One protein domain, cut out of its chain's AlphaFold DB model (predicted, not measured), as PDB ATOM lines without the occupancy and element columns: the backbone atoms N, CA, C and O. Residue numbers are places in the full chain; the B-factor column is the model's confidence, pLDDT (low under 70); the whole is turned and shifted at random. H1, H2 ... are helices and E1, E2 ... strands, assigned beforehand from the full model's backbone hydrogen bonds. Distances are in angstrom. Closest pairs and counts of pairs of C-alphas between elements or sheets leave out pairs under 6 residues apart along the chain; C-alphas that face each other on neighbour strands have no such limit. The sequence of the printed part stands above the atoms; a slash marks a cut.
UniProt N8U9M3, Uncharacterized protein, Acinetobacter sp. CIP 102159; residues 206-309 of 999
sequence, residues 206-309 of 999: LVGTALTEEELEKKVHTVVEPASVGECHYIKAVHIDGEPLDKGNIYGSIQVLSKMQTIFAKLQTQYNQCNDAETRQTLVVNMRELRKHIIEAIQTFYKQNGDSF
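This is residues 206 to 309 of the 999 residues of an uncharacterized protein of Acinetobacter sp. CIP 102159 (UniProt N8U9M3). A hairpin of two strands, E1 and E2, packs along a long helical hairpin, H2 and H3, whose two helices run side by side in opposite directions. The short helix H1 packs crosswise on H2. The printed part has 104 residues, with three named helices and two named strands in the order H1, E1, E2, H2, H3; the sheet E1 - E2 is antiparallel and the class is mostly helix. The whole is only just loose, close to compact, with a radius of gyration of the C-alphas of 15.6 A, and only just elongated, spanning 49 by 25 by 20 A.

Find E1 at residues 220 to 224, 13.3 A long, and E2 at residues 235 to 240, 13.8 A. H1, residues 213 to 219, begins at C-alpha 213 at (8.168, 41.536, 282.451) and is 9.9 A long. H2, residues 250 to 273, runs 35.1 A from C-alpha 250 at (-4.206, 50.009, 275.110). H3, residues 277 to 305, runs 41.7 A to C-alpha 305 at (-12.140, 53.381, 274.703).

Start at the hairpin E1 and E2, antiparallel at 162 degrees: N 223 and O 237, 2.8 A, and N 239 and O 221, 2.9 A, are within hydrogen-bond range. The closest C-alphas of E2 and H3 are those of Ala 237 and Asn 286, 6.3 A; those of E1 and H2 are Val 220 and Met 260, 7.0 A. H2 and H3, a helical hairpin, touch at a shallow tilt of 19 degrees, opposite ways; their closest C-alphas are those of Tyr 271 and Arg 280, 5.6 A. H1 touches H2, about perpendicular at 82 degrees, with the C-alphas of Leu 216 and Val 256 closest, 6.4 A; H2 touches H1 with residues 255 to 259 alone. H1 and H3 are apart, as are E1 and H3. In H1, H2 and H3 every O i to N i+4 pair is within hydrogen-bond range.

The two C-alphas farthest apart are those of Val 229 and Asp 307, 52.7 A. The printed part has no cut and no long link. Mean pLDDT of the printed part is 70.3; look for values under 70 at residues 206 to 209, 225 to 232, 242 to 252, 292 and 294 to 309.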
ATOM      1  N   LEU A 206      -3.770  45.233 269.286       58.78
ATOM      2  CA  LEU A 206      -4.114  46.501 269.940       58.78
ATOM      3  C   LEU A 206      -3.010  47.557 269.775       58.78
ATOM      4  O   LEU A 206      -1.822  47.240 269.720       58.78
ATOM      5  N   VAL A 207      -3.400  48.831 269.724       57.88
ATOM      6  CA  VAL A 207      -2.453  49.953 269.691       57.88
ATOM      7  C   VAL A 207      -1.788  50.129 271.057       57.88
ATOM      8  O   VAL A 207      -2.442  50.144 272.101       57.88
ATOM      9  N   GLY A 208      -0.465  50.257 271.041       60.19
ATOM     10  CA  GLY A 208       0.355  50.414 272.235       60.19
ATOM     11  C   GLY A 208       1.703  49.711 272.107       60.19
ATOM     12  O   GLY A 208       2.035  49.143 271.065       60.19
ATOM     13  N   THR A 209       2.480  49.747 273.183       69.38
ATOM     14  CA  THR A 209       3.756  49.038 273.317       69.38
ATOM     15  C   THR A 209       3.616  47.897 274.317       69.38
ATOM     16  O   THR A 209       2.931  48.020 275.334       69.38
ATOM     17  N   ALA A 210       4.265  46.769 274.029       71.62
ATOM     18  CA  ALA A 210       4.345  45.658 274.969       71.62
ATOM     19  C   ALA A 210       5.051  46.114 276.252       71.62
ATOM     20  O   ALA A 210       6.160  46.643 276.177       71.62
ATOM     21  N   LEU A 211       4.439  45.867 277.408       72.31
ATOM     22  CA  LEU A 211       5.121  45.978 278.691       72.31
ATOM     23  C   LEU A 211       6.159  44.861 278.806       72.31
ATOM     24  O   LEU A 211       5.893  43.702 278.468       72.31
ATOM     25  N   THR A 212       7.337  45.205 279.311       80.19
ATOM     26  CA  THR A 212       8.341  44.225 279.727       80.19
ATOM     27  C   THR A 212       7.883  43.478 280.982       80.19
ATOM     28  O   THR A 212       7.007  43.934 281.720       80.19
ATOM     29  N   GLU A 213       8.495  42.324 281.257       76.75
ATOM     30  CA  GLU A 213       8.168  41.536 282.451       76.75
ATOM     31  C   GLU A 213       8.412  42.334 283.746       76.75
ATOM     32  O   GLU A 213       7.558  42.327 284.627       76.75
ATOM     33  N   GLU A 214       9.485  43.132 283.816       78.31
ATOM     34  CA  GLU A 214       9.754  44.016 284.959       78.31
ATOM     35  C   GLU A 214       8.694  45.114 285.153       78.31
ATOM     36  O   GLU A 214       8.366  45.463 286.286       78.31
ATOM     37  N   GLU A 215       8.174  45.705 284.074       79.12
ATOM     38  CA  GLU A 215       7.108  46.716 284.148       79.12
ATOM     39  C   GLU A 215       5.777  46.090 284.570       79.12
ATOM     40  O   GLU A 215       5.034  46.669 285.366       79.12
ATOM     41  N   LEU A 216       5.503  44.879 284.084       79.06
ATOM     42  CA  LEU A 216       4.318  44.113 284.442       79.06
ATOM     43  C   LEU A 216       4.360  43.649 285.907       79.06
ATOM     44  O   LEU A 216       3.331  43.679 286.578       79.06
ATOM     45  N   GLU A 217       5.531  43.265 286.427       79.62
ATOM     46  CA  GLU A 217       5.722  42.917 287.844       79.62
ATOM     47  C   GLU A 217       5.691  44.137 288.771       79.62
ATOM     48  O   GLU A 217       5.098  44.061 289.847       79.62
ATOM     49  N   LYS A 218       6.236  45.289 288.352       80.88
ATOM     50  CA  LYS A 218       6.060  46.554 289.091       80.88
ATOM     51  C   LYS A 218       4.576  46.891 289.260       80.88
ATOM     52  O   LYS A 218       4.174  47.276 290.353       80.88
ATOM     53  N   LYS A 219       3.762  46.685 288.214       77.81
ATOM     54  CA  LYS A 219       2.314  46.942 288.255       77.81
ATOM     55  C   LYS A 219       1.496  45.877 288.984       77.81
ATOM     56  O   LYS A 219       0.525  46.233 289.644       77.81
ATOM     57  N   VAL A 220       1.847  44.593 288.868       83.06
ATOM     58  CA  VAL A 220       1.121  43.487 289.514       83.06
ATOM     59  C   VAL A 220       2.095  42.403 289.983       83.06
ATOM     60  O   VAL A 220       2.594  41.608 289.179       83.06
ATOM     61  N   HIS A 221       2.306  42.312 291.298       82.88
ATOM     62  CA  HIS A 221       3.154  41.288 291.916       82.88
ATOM     63  C   HIS A 221       2.458  40.530 293.051       82.88
ATOM     64  O   HIS A 221       1.503  40.989 293.677       82.88
ATOM     65  N   THR A 222       2.964  39.328 293.321       84.75
ATOM     66  CA  THR A 222       2.443  38.412 294.340       84.75
ATOM     67  C   THR A 222       3.513  38.100 295.371       84.75
ATOM     68  O   THR A 222       4.617  37.700 295.005       84.75
ATOM     69  N   VAL A 223       3.172  38.192 296.655       81.12
ATOM     70  CA  VAL A 223       4.013  37.685 297.745       81.12
ATOM     71  C   VAL A 223       3.631  36.230 297.996       81.12
ATOM     72  O   VAL A 223       2.481  35.936 298.324       81.12
ATOM     73  N   VAL A 224       4.585  35.317 297.822       77.69
ATOM     74  CA  VAL A 224       4.409  33.871 298.028       77.69
ATOM     75  C   VAL A 224       5.047  33.480 299.359       77.69
ATOM     76  O   VAL A 224       6.145  33.939 299.674       77.69
ATOM     77  N   GLU A 225       4.373  32.637 300.140       67.50
ATOM     78  CA  GLU A 225       4.945  32.084 301.373       67.50
ATOM     79  C   GLU A 225       5.989  30.998 301.026       67.50
ATOM     80  O   GLU A 225       5.668  30.073 300.271       67.50
ATOM     81  N   PRO A 226       7.242  31.074 301.521       53.66
ATOM     82  CA  PRO A 226       8.221  30.010 301.319       53.66
ATOM     83  C   PRO A 226       7.807  28.777 302.125       53.66
ATOM     84  O   PRO A 226       7.608  28.859 303.335       53.66
ATOM     85  N   ALA A 227       7.682  27.625 301.469       45.59
ATOM     86  CA  ALA A 227       7.086  26.462 302.112       45.59
ATOM     87  C   ALA A 227       7.966  25.824 303.192       45.59
ATOM     88  O   ALA A 227       9.097  25.391 302.942       45.59
ATOM     89  N   SER A 228       7.368  25.635 304.366       49.03
ATOM     90  CA  SER A 228       7.750  24.581 305.301       49.03
ATOM     91  C   SER A 228       7.564  23.211 304.644       49.03
ATOM     92  O   SER A 228       6.638  22.996 303.858       49.03
ATOM     93  N   VAL A 229       8.412  22.239 304.988       41.84
ATOM     94  CA  VAL A 229       8.297  20.869 304.462       41.84
ATOM     95  C   VAL A 229       6.985  20.232 304.941       41.84
ATOM     96  O   VAL A 229       6.892  19.788 306.082       41.84
ATOM     97  N   GLY A 230       5.992  20.166 304.050       50.59
ATOM     98  CA  GLY A 230       4.667  19.587 304.310       50.59
ATOM     99  C   GLY A 230       3.493  20.570 304.217       50.59
ATOM    100  O   GLY A 230       2.351  20.121 304.248       50.59
ATOM    101  N   GLU A 231       3.746  21.873 304.063       60.94
ATOM    102  CA  GLU A 231       2.698  22.898 303.941       60.94
ATOM    103  C   GLU A 231       2.400  23.266 302.475       60.94
ATOM    104  O   GLU A 231       3.221  23.089 301.568       60.94
ATOM    105  N   CYS A 232       1.180  23.747 302.227       67.94
ATOM    106  CA  CYS A 232       0.722  24.121 300.891       67.94
ATOM    107  C   CYS A 232       1.403  25.417 300.424       67.94
ATOM    108  O   CYS A 232       1.427  26.398 301.161       67.94
ATOM    109  N   HIS A 233       1.919  25.457 299.192       76.31
ATOM    110  CA  HIS A 233       2.474  26.690 298.624       76.31
ATOM    111  C   HIS A 233       1.337  27.600 298.141       76.31
ATOM    112  O   HIS A 233       0.613  27.231 297.211       76.31
ATOM    113  N   TYR A 234       1.206  28.797 298.716       78.69
ATOM    114  CA  TYR A 234       0.121  29.717 298.375       78.69
ATOM    115  C   TYR A 234       0.571  31.184 298.254       78.69
ATOM    116  O   TYR A 234       1.596  31.600 298.799       78.69
ATOM    117  N   ILE A 235      -0.191  31.971 297.488       82.50
ATOM    118  CA  ILE A 235      -0.011  33.423 297.383       82.50
ATOM    119  C   ILE A 235      -0.613  34.071 298.633       82.50
ATOM    120  O   ILE A 235      -1.829  34.069 298.834       82.50
ATOM    121  N   LYS A 236       0.262  34.640 299.465       80.56
ATOM    122  CA  LYS A 236      -0.077  35.265 300.746       80.56
ATOM    123  C   LYS A 236      -0.692  36.652 300.566       80.56
ATOM    124  O   LYS A 236      -1.614  37.000 301.296       80.56
ATOM    125  N   ALA A 237      -0.219  37.422 299.584       80.44
ATOM    126  CA  ALA A 237      -0.766  38.734 299.234       80.44
ATOM    127  C   ALA A 237      -0.590  39.042 297.740       80.44
ATOM    128  O   ALA A 237       0.398  38.629 297.125       80.44
ATOM    129  N   VAL A 238      -1.515  39.820 297.179       81.19
ATOM    130  CA  VAL A 238      -1.419  40.400 295.830       81.19
ATOM    131  C   VAL A 238      -1.304  41.914 295.970       81.19
ATOM    132  O   VAL A 238      -2.062  42.516 296.724       81.19
ATOM    133  N   HIS A 239      -0.359  42.521 295.257       83.38
ATOM    134  CA  HIS A 239      -0.158  43.967 295.227       83.38
ATOM    135  C   HIS A 239      -0.360  44.472 293.800       83.38
ATOM    136  O   HIS A 239       0.164  43.894 292.844       83.38
ATOM    137  N   ILE A 240      -1.130  45.550 293.682       79.38
ATOM    138  CA  ILE A 240      -1.499  46.197 292.426       79.38
ATOM    139  C   ILE A 240      -1.151  47.675 292.563       79.38
ATOM    140  O   ILE A 240      -1.543  48.314 293.539       79.38
ATOM    141  N   ASP A 241      -0.393  48.195 291.605       73.12
ATOM    142  CA  ASP A 241      -0.068  49.615 291.532       73.12
ATOM    143  C   ASP A 241      -1.254  50.409 290.959       73.12
ATOM    144  O   ASP A 241      -1.826  50.040 289.931       73.12
ATOM    145  N   GLY A 242      -1.625  51.495 291.641       52.12
ATOM    146  CA  GLY A 242      -2.814  52.298 291.340       52.12
ATOM    147  C   GLY A 242      -2.621  53.344 290.238       52.12
ATOM    148  O   GLY A 242      -3.592  53.987 289.842       52.12
ATOM    149  N   GLU A 243      -1.393  53.530 289.744       52.47
ATOM    150  CA  GLU A 243      -1.096  54.428 288.622       52.47
ATOM    151  C   GLU A 243      -1.772  53.920 287.329       52.47
ATOM    152  O   GLU A 243      -1.370  52.866 286.797       52.47
ATOM    153  N   PRO A 244      -2.779  54.643 286.788       49.03
ATOM    154  CA  PRO A 244      -3.471  54.230 285.576       49.03
ATOM    155  C   PRO A 244      -2.475  54.138 284.421       49.03
ATOM    156  O   PRO A 244      -1.575  54.964 284.281       49.03
ATOM    157  N   LEU A 245      -2.638  53.116 283.582       53.81
ATOM    158  CA  LEU A 245      -1.809  52.968 282.392       53.81
ATOM    159  C   LEU A 245      -1.959  54.176 281.465       53.81
ATOM    160  O   LEU A 245      -3.009  54.825 281.424       53.81
ATOM    161  N   ASP A 246      -0.883  54.468 280.734       54.78
ATOM    162  CA  ASP A 246      -0.859  55.579 279.793       54.78
ATOM    163  C   ASP A 246      -2.017  55.457 278.792       54.78
ATOM    164  O   ASP A 246      -2.258  54.397 278.211       54.78
ATOM    165  N   LYS A 247      -2.717  56.573 278.572       49.69
ATOM    166  CA  LYS A 247      -3.943  56.669 277.765       49.69
ATOM    167  C   LYS A 247      -3.718  56.321 276.287       49.69
ATOM    168  O   LYS A 247      -4.691  56.208 275.546       49.69
ATOM    169  N   GLY A 248      -2.460  56.206 275.851       53.00
ATOM    170  CA  GLY A 248      -2.067  55.724 274.525       53.00
ATOM    171  C   GLY A 248      -1.699  54.234 274.444       53.00
ATOM    172  O   GLY A 248      -1.599  53.714 273.333       53.00
ATOM    173  N   ASN A 249      -1.502  53.527 275.566       63.28
ATOM    174  CA  ASN A 249      -1.042  52.132 275.577       63.28
ATOM    175  C   ASN A 249      -2.167  51.141 275.931       63.28
ATOM    176  O   ASN A 249      -2.227  50.565 277.025       63.28
ATOM    177  N   ILE A 250      -3.063  50.920 274.967       64.69
ATOM    178  CA  ILE A 250      -4.206  50.009 275.110       64.69
ATOM    179  C   ILE A 250      -3.723  48.552 275.218       64.69
ATOM    180  O   ILE A 250      -4.215  47.796 276.058       64.69
ATOM    181  N   TYR A 251      -2.708  48.173 274.436       66.69
ATOM    182  CA  TYR A 251      -2.109  46.836 274.487       66.69
ATOM    183  C   TYR A 251      -1.534  46.494 275.872       66.69
ATOM    184  O   TYR A 251      -1.908  45.478 276.465       66.69
ATOM    185  N   GLY A 252      -0.698  47.373 276.437       68.62
ATOM    186  CA  GLY A 252      -0.157  47.213 277.790       68.62
ATOM    187  C   GLY A 252      -1.243  47.165 278.870       68.62
ATOM    188  O   GLY A 252      -1.105  46.449 279.863       68.62
ATOM    189  N   SER A 253      -2.367  47.853 278.651       71.88
ATOM    190  CA  SER A 253      -3.506  47.821 279.574       71.88
ATOM    191  C   SER A 253      -4.178  46.446 279.640       71.88
ATOM    192  O   SER A 253      -4.454  45.946 280.732       71.88
ATOM    193  N   ILE A 254      -4.356  45.775 278.496       72.50
ATOM    194  CA  ILE A 254      -4.860  44.393 278.471       72.50
ATOM    195  C   ILE A 254      -3.820  43.392 279.006       72.50
ATOM    196  O   ILE A 254      -4.199  42.403 279.634       72.50
ATOM    197  N   GLN A 255      -2.514  43.645 278.853       75.81
ATOM    198  CA  GLN A 255      -1.478  42.797 279.464       75.81
ATOM    199  C   GLN A 255      -1.534  42.811 281.003       75.81
ATOM    200  O   GLN A 255      -1.446  41.748 281.623       75.81
ATOM    201  N   VAL A 256      -1.747  43.977 281.626       78.81
ATOM    202  CA  VAL A 256      -1.956  44.092 283.085       78.81
ATOM    203  C   VAL A 256      -3.201  43.320 283.525       78.81
ATOM    204  O   VAL A 256      -3.128  42.505 284.446       78.81
ATOM    205  N   LEU A 257      -4.317  43.497 282.815       77.38
ATOM    206  CA  LEU A 257      -5.571  42.787 283.077       77.38
ATOM    207  C   LEU A 257      -5.410  41.256 282.955       77.38
ATOM    208  O   LEU A 257      -5.882  40.499 283.805       77.38
ATOM    209  N   SER A 258      -4.651  40.793 281.958       79.94
ATOM    210  CA  SER A 258      -4.319  39.376 281.766       79.94
ATOM    211  C   SER A 258      -3.423  38.811 282.882       79.94
ATOM    212  O   SER A 258      -3.635  37.678 283.330       79.94
ATOM    213  N   LYS A 259      -2.458  39.590 283.395       82.44
ATOM    214  CA  LYS A 259      -1.633  39.206 284.559       82.44
ATOM    215  C   LYS A 259      -2.499  39.064 285.815       82.44
ATOM    216  O   LYS A 259      -2.360  38.064 286.518       82.44
ATOM    217  N   MET A 260      -3.427  39.997 286.053       79.44
ATOM    218  CA  MET A 260      -4.394  39.917 287.158       79.44
ATOM    219  C   MET A 260      -5.255  38.649 287.068       79.44
ATOM    220  O   MET A 260      -5.317  37.885 288.027       79.44
ATOM    221  N   GLN A 261      -5.834  38.350 285.903       76.81
ATOM    222  CA  GLN A 261      -6.615  37.122 285.673       76.81
ATOM    223  C   GLN A 261      -5.796  35.847 285.885       76.81
ATOM    224  O   GLN A 261      -6.259  34.899 286.516       76.81
ATOM    225  N   THR A 262      -4.546  35.837 285.422       83.81
ATOM    226  CA  THR A 262      -3.626  34.708 285.627       83.81
ATOM    227  C   THR A 262      -3.344  34.471 287.115       83.81
ATOM    228  O   THR A 262      -3.205  33.327 287.546       83.81
ATOM    229  N   ILE A 263      -3.262  35.534 287.920       83.88
ATOM    230  CA  ILE A 263      -3.117  35.435 289.379       83.88
ATOM    231  C   ILE A 263      -4.427  34.955 290.016       83.88
ATOM    232  O   ILE A 263      -4.384  34.088 290.885       83.88
ATOM    233  N   PHE A 264      -5.582  35.429 289.544       80.12
ATOM    234  CA  PHE A 264      -6.896  34.999 290.027       80.12
ATOM    235  C   PHE A 264      -7.109  33.487 289.836       80.12
ATOM    236  O   PHE A 264      -7.390  32.773 290.798       80.12
ATOM    237  N   ALA A 265      -6.832  32.970 288.636       81.00
ATOM    238  CA  ALA A 265      -6.890  31.536 288.341       81.00
ATOM    239  C   ALA A 265      -5.895  30.704 289.181       81.00
ATOM    240  O   ALA A 265      -6.189  29.574 289.590       81.00
ATOM    241  N   LYS A 266      -4.718  31.263 289.504       84.00
ATOM    242  CA  LYS A 266      -3.761  30.635 290.432       84.00
ATOM    243  C   LYS A 266      -4.295  30.587 291.864       84.00
ATOM    244  O   LYS A 266      -4.136  29.552 292.506       84.00
ATOM    245  N   LEU A 267      -4.956  31.641 292.348       83.50
ATOM    246  CA  LEU A 267      -5.588  31.662 293.674       83.50
ATOM    247  C   LEU A 267      -6.722  30.627 293.776       83.50
ATOM    248  O   LEU A 267      -6.741  29.859 294.734       83.50
ATOM    249  N   GLN A 268      -7.599  30.531 292.766       83.12
ATOM    250  CA  GLN A 268      -8.624  29.475 292.675       83.12
ATOM    251  C   GLN A 268      -7.993  28.069 292.704       83.12
ATOM    252  O   GLN A 268      -8.459  27.173 293.408       83.12
ATOM    253  N   THR A 269      -6.902  27.869 291.959       85.56
ATOM    254  CA  THR A 269      -6.180  26.587 291.915       85.56
ATOM    255  C   THR A 269      -5.575  26.236 293.277       85.56
ATOM    256  O   THR A 269      -5.736  25.111 293.749       85.56
ATOM    257  N   GLN A 270      -4.932  27.201 293.940       85.31
ATOM    258  CA  GLN A 270      -4.369  27.035 295.283       85.31
ATOM    259  C   GLN A 270      -5.456  26.774 296.329       85.31
ATOM    260  O   GLN A 270      -5.261  25.928 297.195       85.31
ATOM    261  N   TYR A 271      -6.626  27.408 296.214       84.31
ATOM    262  CA  TYR A 271      -7.757  27.182 297.116       84.31
ATOM    263  C   TYR A 271      -8.189  25.708 297.136       84.31
ATOM    264  O   TYR A 271      -8.401  25.121 298.198       84.31
ATOM    265  N   ASN A 272      -8.251  25.093 295.953       82.00
ATOM    266  CA  ASN A 272      -8.613  23.686 295.785       82.00
ATOM    267  C   ASN A 272      -7.498  22.712 296.216       82.00
ATOM    268  O   ASN A 272      -7.784  21.553 296.516       82.00
ATOM    269  N   GLN A 273      -6.237  23.156 296.242       82.88
ATOM    270  CA  GLN A 273      -5.073  22.334 296.606       82.88
ATOM    271  C   GLN A 273      -4.725  22.412 298.099       82.88
ATOM    272  O   GLN A 273      -4.302  21.417 298.689       82.88
ATOM    273  N   CYS A 274      -4.913  23.573 298.726       81.56
ATOM    274  CA  CYS A 274      -4.679  23.768 300.150       81.56
ATOM    275  C   CYS A 274      -5.914  23.327 300.946       81.56
ATOM    276  O   CYS A 274      -7.025  23.773 300.676       81.56
ATOM    277  N   ASN A 275      -5.733  22.458 301.943       76.00
ATOM    278  CA  ASN A 275      -6.824  21.966 302.801       76.00
ATOM    279  C   ASN A 275      -6.935  22.696 304.148       76.00
ATOM    280  O   ASN A 275      -7.847  22.413 304.918       76.00
ATOM    281  N   ASP A 276      -6.013  23.615 304.436       80.88
ATOM    282  CA  ASP A 276      -6.040  24.425 305.650       80.88
ATOM    283  C   ASP A 276      -7.055  25.583 305.547       80.88
ATOM    284  O   ASP A 276      -7.190  26.228 304.504       80.88
ATOM    285  N   ALA A 277      -7.769  25.842 306.644       76.31
ATOM    286  CA  ALA A 277      -8.870  26.800 306.688       76.31
ATOM    287  C   ALA A 277      -8.393  28.263 306.709       76.31
ATOM    288  O   ALA A 277      -8.998  29.110 306.050       76.31
ATOM    289  N   GLU A 278      -7.298  28.563 307.413       77.75
ATOM    290  CA  GLU A 278      -6.725  29.915 307.507       77.75
ATOM    291  C   GLU A 278      -6.085  30.332 306.168       77.75
ATOM    292  O   GLU A 278      -6.300  31.440 305.660       77.75
ATOM    293  N   THR A 279      -5.405  29.384 305.520       80.06
ATOM    294  CA  THR A 279      -4.887  29.491 304.151       80.06
ATOM    295  C   THR A 279      -6.013  29.753 303.148       80.06
ATOM    296  O   THR A 279      -5.937  30.700 302.363       80.06
ATOM    297  N   ARG A 280      -7.100  28.965 303.191       81.38
ATOM    298  CA  ARG A 280      -8.281  29.164 302.329       81.38
ATOM    299  C   ARG A 280      -8.935  30.526 302.533       81.38
ATOM    300  O   ARG A 280      -9.261  31.190 301.551       81.38
ATOM    301  N   GLN A 281      -9.087  30.972 303.779       78.00
ATOM    302  CA  GLN A 281      -9.632  32.295 304.082       78.00
ATOM    303  C   GLN A 281      -8.740  33.417 303.523       78.00
ATOM    304  O   GLN A 281      -9.251  34.359 302.916       78.00
ATOM    305  N   THR A 282      -7.416  33.287 303.649       79.06
ATOM    306  CA  THR A 282      -6.446  34.240 303.080       79.06
ATOM    307  C   THR A 282      -6.539  34.299 301.551       79.06
ATOM    308  O   THR A 282      -6.571  35.384 300.968       79.06
ATOM    309  N   LEU A 283      -6.665  33.145 300.888       81.06
ATOM    310  CA  LEU A 283      -6.859  33.060 299.437       81.06
ATOM    311  C   LEU A 283      -8.174  33.718 298.983       81.06
ATOM    312  O   LEU A 283      -8.172  34.427 297.980       81.06
ATOM    313  N   VAL A 284      -9.274  33.556 299.730       80.06
ATOM    314  CA  VAL A 284     -10.561  34.231 299.448       80.06
ATOM    315  C   VAL A 284     -10.450  35.749 299.580       80.06
ATOM    316  O   VAL A 284     -10.951  36.464 298.714       80.06
ATOM    317  N   VAL A 285      -9.760  36.258 300.605       79.44
ATOM    318  CA  VAL A 285      -9.512  37.705 300.751       79.44
ATOM    319  C   VAL A 285      -8.708  38.245 299.561       79.44
ATOM    320  O   VAL A 285      -9.109  39.243 298.963       79.44
ATOM    321  N   ASN A 286      -7.644  37.546 299.154       79.94
ATOM    322  CA  ASN A 286      -6.840  37.927 297.988       79.94
ATOM    323  C   ASN A 286      -7.641  37.877 296.673       79.94
ATOM    324  O   ASN A 286      -7.476  38.759 295.831       79.94
ATOM    325  N   MET A 287      -8.533  36.894 296.496       78.81
ATOM    326  CA  MET A 287      -9.422  36.844 295.330       78.81
ATOM    327  C   MET A 287     -10.437  37.996 295.329       78.81
ATOM    328  O   MET A 287     -10.659  38.588 294.278       78.81
ATOM    329  N   ARG A 288     -11.022  38.366 296.476       76.06
ATOM    330  CA  ARG A 288     -11.967  39.500 296.566       76.06
ATOM    331  C   ARG A 288     -11.330  40.826 296.172       76.06
ATOM    332  O   ARG A 288     -11.905  41.553 295.365       76.06
ATOM    333  N   GLU A 289     -10.145  41.113 296.706       77.94
ATOM    334  CA  GLU A 289      -9.409  42.332 296.364       77.94
ATOM    335  C   GLU A 289      -9.074  42.343 294.864       77.94
ATOM    336  O   GLU A 289      -9.390  43.293 294.153       77.94
ATOM    337  N   LEU A 290      -8.545  41.236 294.336       75.12
ATOM    338  CA  LEU A 290      -8.201  41.109 292.920       75.12
ATOM    339  C   LEU A 290      -9.424  41.216 291.984       75.12
ATOM    340  O   LEU A 290      -9.320  41.855 290.938       75.12
ATOM    341  N   ARG A 291     -10.588  40.663 292.365       74.31
ATOM    342  CA  ARG A 291     -11.864  40.817 291.635       74.31
ATOM    343  C   ARG A 291     -12.220  42.298 291.481       74.31
ATOM    344  O   ARG A 291     -12.558  42.725 290.380       74.31
ATOM    345  N   LYS A 292     -12.114  43.081 292.560       68.38
ATOM    346  CA  LYS A 292     -12.409  44.520 292.556       68.38
ATOM    347  C   LYS A 292     -11.508  45.281 291.574       68.38
ATOM    348  O   LYS A 292     -12.027  45.982 290.711       68.38
ATOM    349  N   HIS A 293     -10.188  45.091 291.648       70.69
ATOM    350  CA  HIS A 293      -9.239  45.758 290.737       70.69
ATOM    351  C   HIS A 293      -9.444  45.363 289.268       70.69
ATOM    352  O   HIS A 293      -9.341  46.213 288.387       70.69
ATOM    353  N   ILE A 294      -9.793  44.101 288.989       61.06
ATOM    354  CA  ILE A 294     -10.136  43.646 287.631       61.06
ATOM    355  C   ILE A 294     -11.381  44.381 287.103       61.06
ATOM    356  O   ILE A 294     -11.367  44.860 285.968       61.06
ATOM    357  N   ILE A 295     -12.432  44.523 287.917       55.84
ATOM    358  CA  ILE A 295     -13.658  45.248 287.538       55.84
ATOM    359  C   ILE A 295     -13.366  46.739 287.303       55.84
ATOM    360  O   ILE A 295     -13.784  47.291 286.284       55.84
ATOM    361  N   GLU A 296     -12.612  47.394 288.191       61.31
ATOM    362  CA  GLU A 296     -12.226  48.808 288.049       61.31
ATOM    363  C   GLU A 296     -11.356  49.053 286.798       61.31
ATOM    364  O   GLU A 296     -11.532  50.057 286.095       61.31
ATOM    365  N   ALA A 297     -10.468  48.112 286.454       62.72
ATOM    366  CA  ALA A 297      -9.669  48.157 285.230       62.72
ATOM    367  C   ALA A 297     -10.531  48.003 283.961       62.72
ATOM    368  O   ALA A 297     -10.358  48.773 283.014       62.72
ATOM    369  N   ILE A 298     -11.500  47.077 283.952       57.19
ATOM    370  CA  ILE A 298     -12.452  46.899 282.840       57.19
ATOM    371  C   ILE A 298     -13.326  48.150 282.672       57.19
ATOM    372  O   ILE A 298     -13.425  48.690 281.569       57.19
ATOM    373  N   GLN A 299     -13.888  48.688 283.760       53.00
ATOM    374  CA  GLN A 299     -14.634  49.953 283.736       53.00
ATOM    375  C   GLN A 299     -13.796  51.103 283.171       53.00
ATOM    376  O   GLN A 299     -14.292  51.904 282.379       53.00
ATOM    377  N   THR A 300     -12.521  51.183 283.554       58.03
ATOM    378  CA  THR A 300     -11.596  52.206 283.057       58.03
ATOM    379  C   THR A 300     -11.304  52.025 281.567       58.03
ATOM    380  O   THR A 300     -11.319  53.013 280.831       58.03
ATOM    381  N   PHE A 301     -11.127  50.785 281.100       59.44
ATOM    382  CA  PHE A 301     -10.957  50.461 279.682       59.44
ATOM    383  C   PHE A 301     -12.157  50.936 278.850       59.44
ATOM    384  O   PHE A 301     -11.968  51.695 277.898       59.44
ATOM    385  N   TYR A 302     -13.386  50.581 279.247       52.84
ATOM    386  CA  TYR A 302     -14.610  51.039 278.572       52.84
ATOM    387  C   TYR A 302     -14.818  52.557 278.700       52.84
ATOM    388  O   TYR A 302     -15.224  53.206 277.744       52.84
ATOM    389  N   LYS A 303     -14.482  53.178 279.835       53.09
ATOM    390  CA  LYS A 303     -14.586  54.640 280.000       53.09
ATOM    391  C   LYS A 303     -13.623  55.420 279.094       53.09
ATOM    392  O   LYS A 303     -13.904  56.571 278.767       53.09
ATOM    393  N   GLN A 304     -12.484  54.831 278.728       53.28
ATOM    394  CA  GLN A 304     -11.466  55.469 277.886       53.28
ATOM    395  C   GLN A 304     -11.592  55.120 276.394       53.28
ATOM    396  O   GLN A 304     -11.189  55.932 275.562       53.28
ATOM    397  N   ASN A 305     -12.142  53.945 276.061       52.16
ATOM    398  CA  ASN A 305     -12.140  53.381 274.703       52.16
ATOM    399  C   ASN A 305     -13.525  52.885 274.231       52.16
ATOM    400  O   ASN A 305     -13.605  52.223 273.206       52.16
ATOM    401  N   GLY A 306     -14.604  53.152 274.975       44.25
ATOM    402  CA  GLY A 306     -15.908  52.468 274.888       44.25
ATOM    403  C   GLY A 306     -16.768  52.670 273.638       44.25
ATOM    404  O   GLY A 306     -17.952  52.345 273.683       44.25
ATOM    405  N   ASP A 307     -16.207  53.162 272.538       42.91
ATOM    406  CA  ASP A 307     -16.860  53.126 271.232       42.91
ATOM    407  C   ASP A 307     -16.682  51.720 270.643       42.91
ATOM    408  O   ASP A 307     -15.560  51.346 270.304       42.91
ATOM    409  N   SER A 308     -17.757  50.925 270.555       41.19
ATOM    410  CA  SER A 308     -17.739  49.563 269.988       41.19
ATOM    411  C   SER A 308     -16.989  49.489 268.655       41.19
ATOM    412  O   SER A 308     -17.115  50.378 267.811       41.19
ATOM    413  N   PHE A 309     -16.225  48.416 268.439       47.19
ATOM    414  CA  PHE A 309     -15.409  48.314 267.235       47.19
ATOM    415  C   PHE A 309     -16.273  47.984 266.010       47.19
ATOM    416  O   PHE A 309     -17.255  47.240 266.081       47.19
TER     417      PHE A 309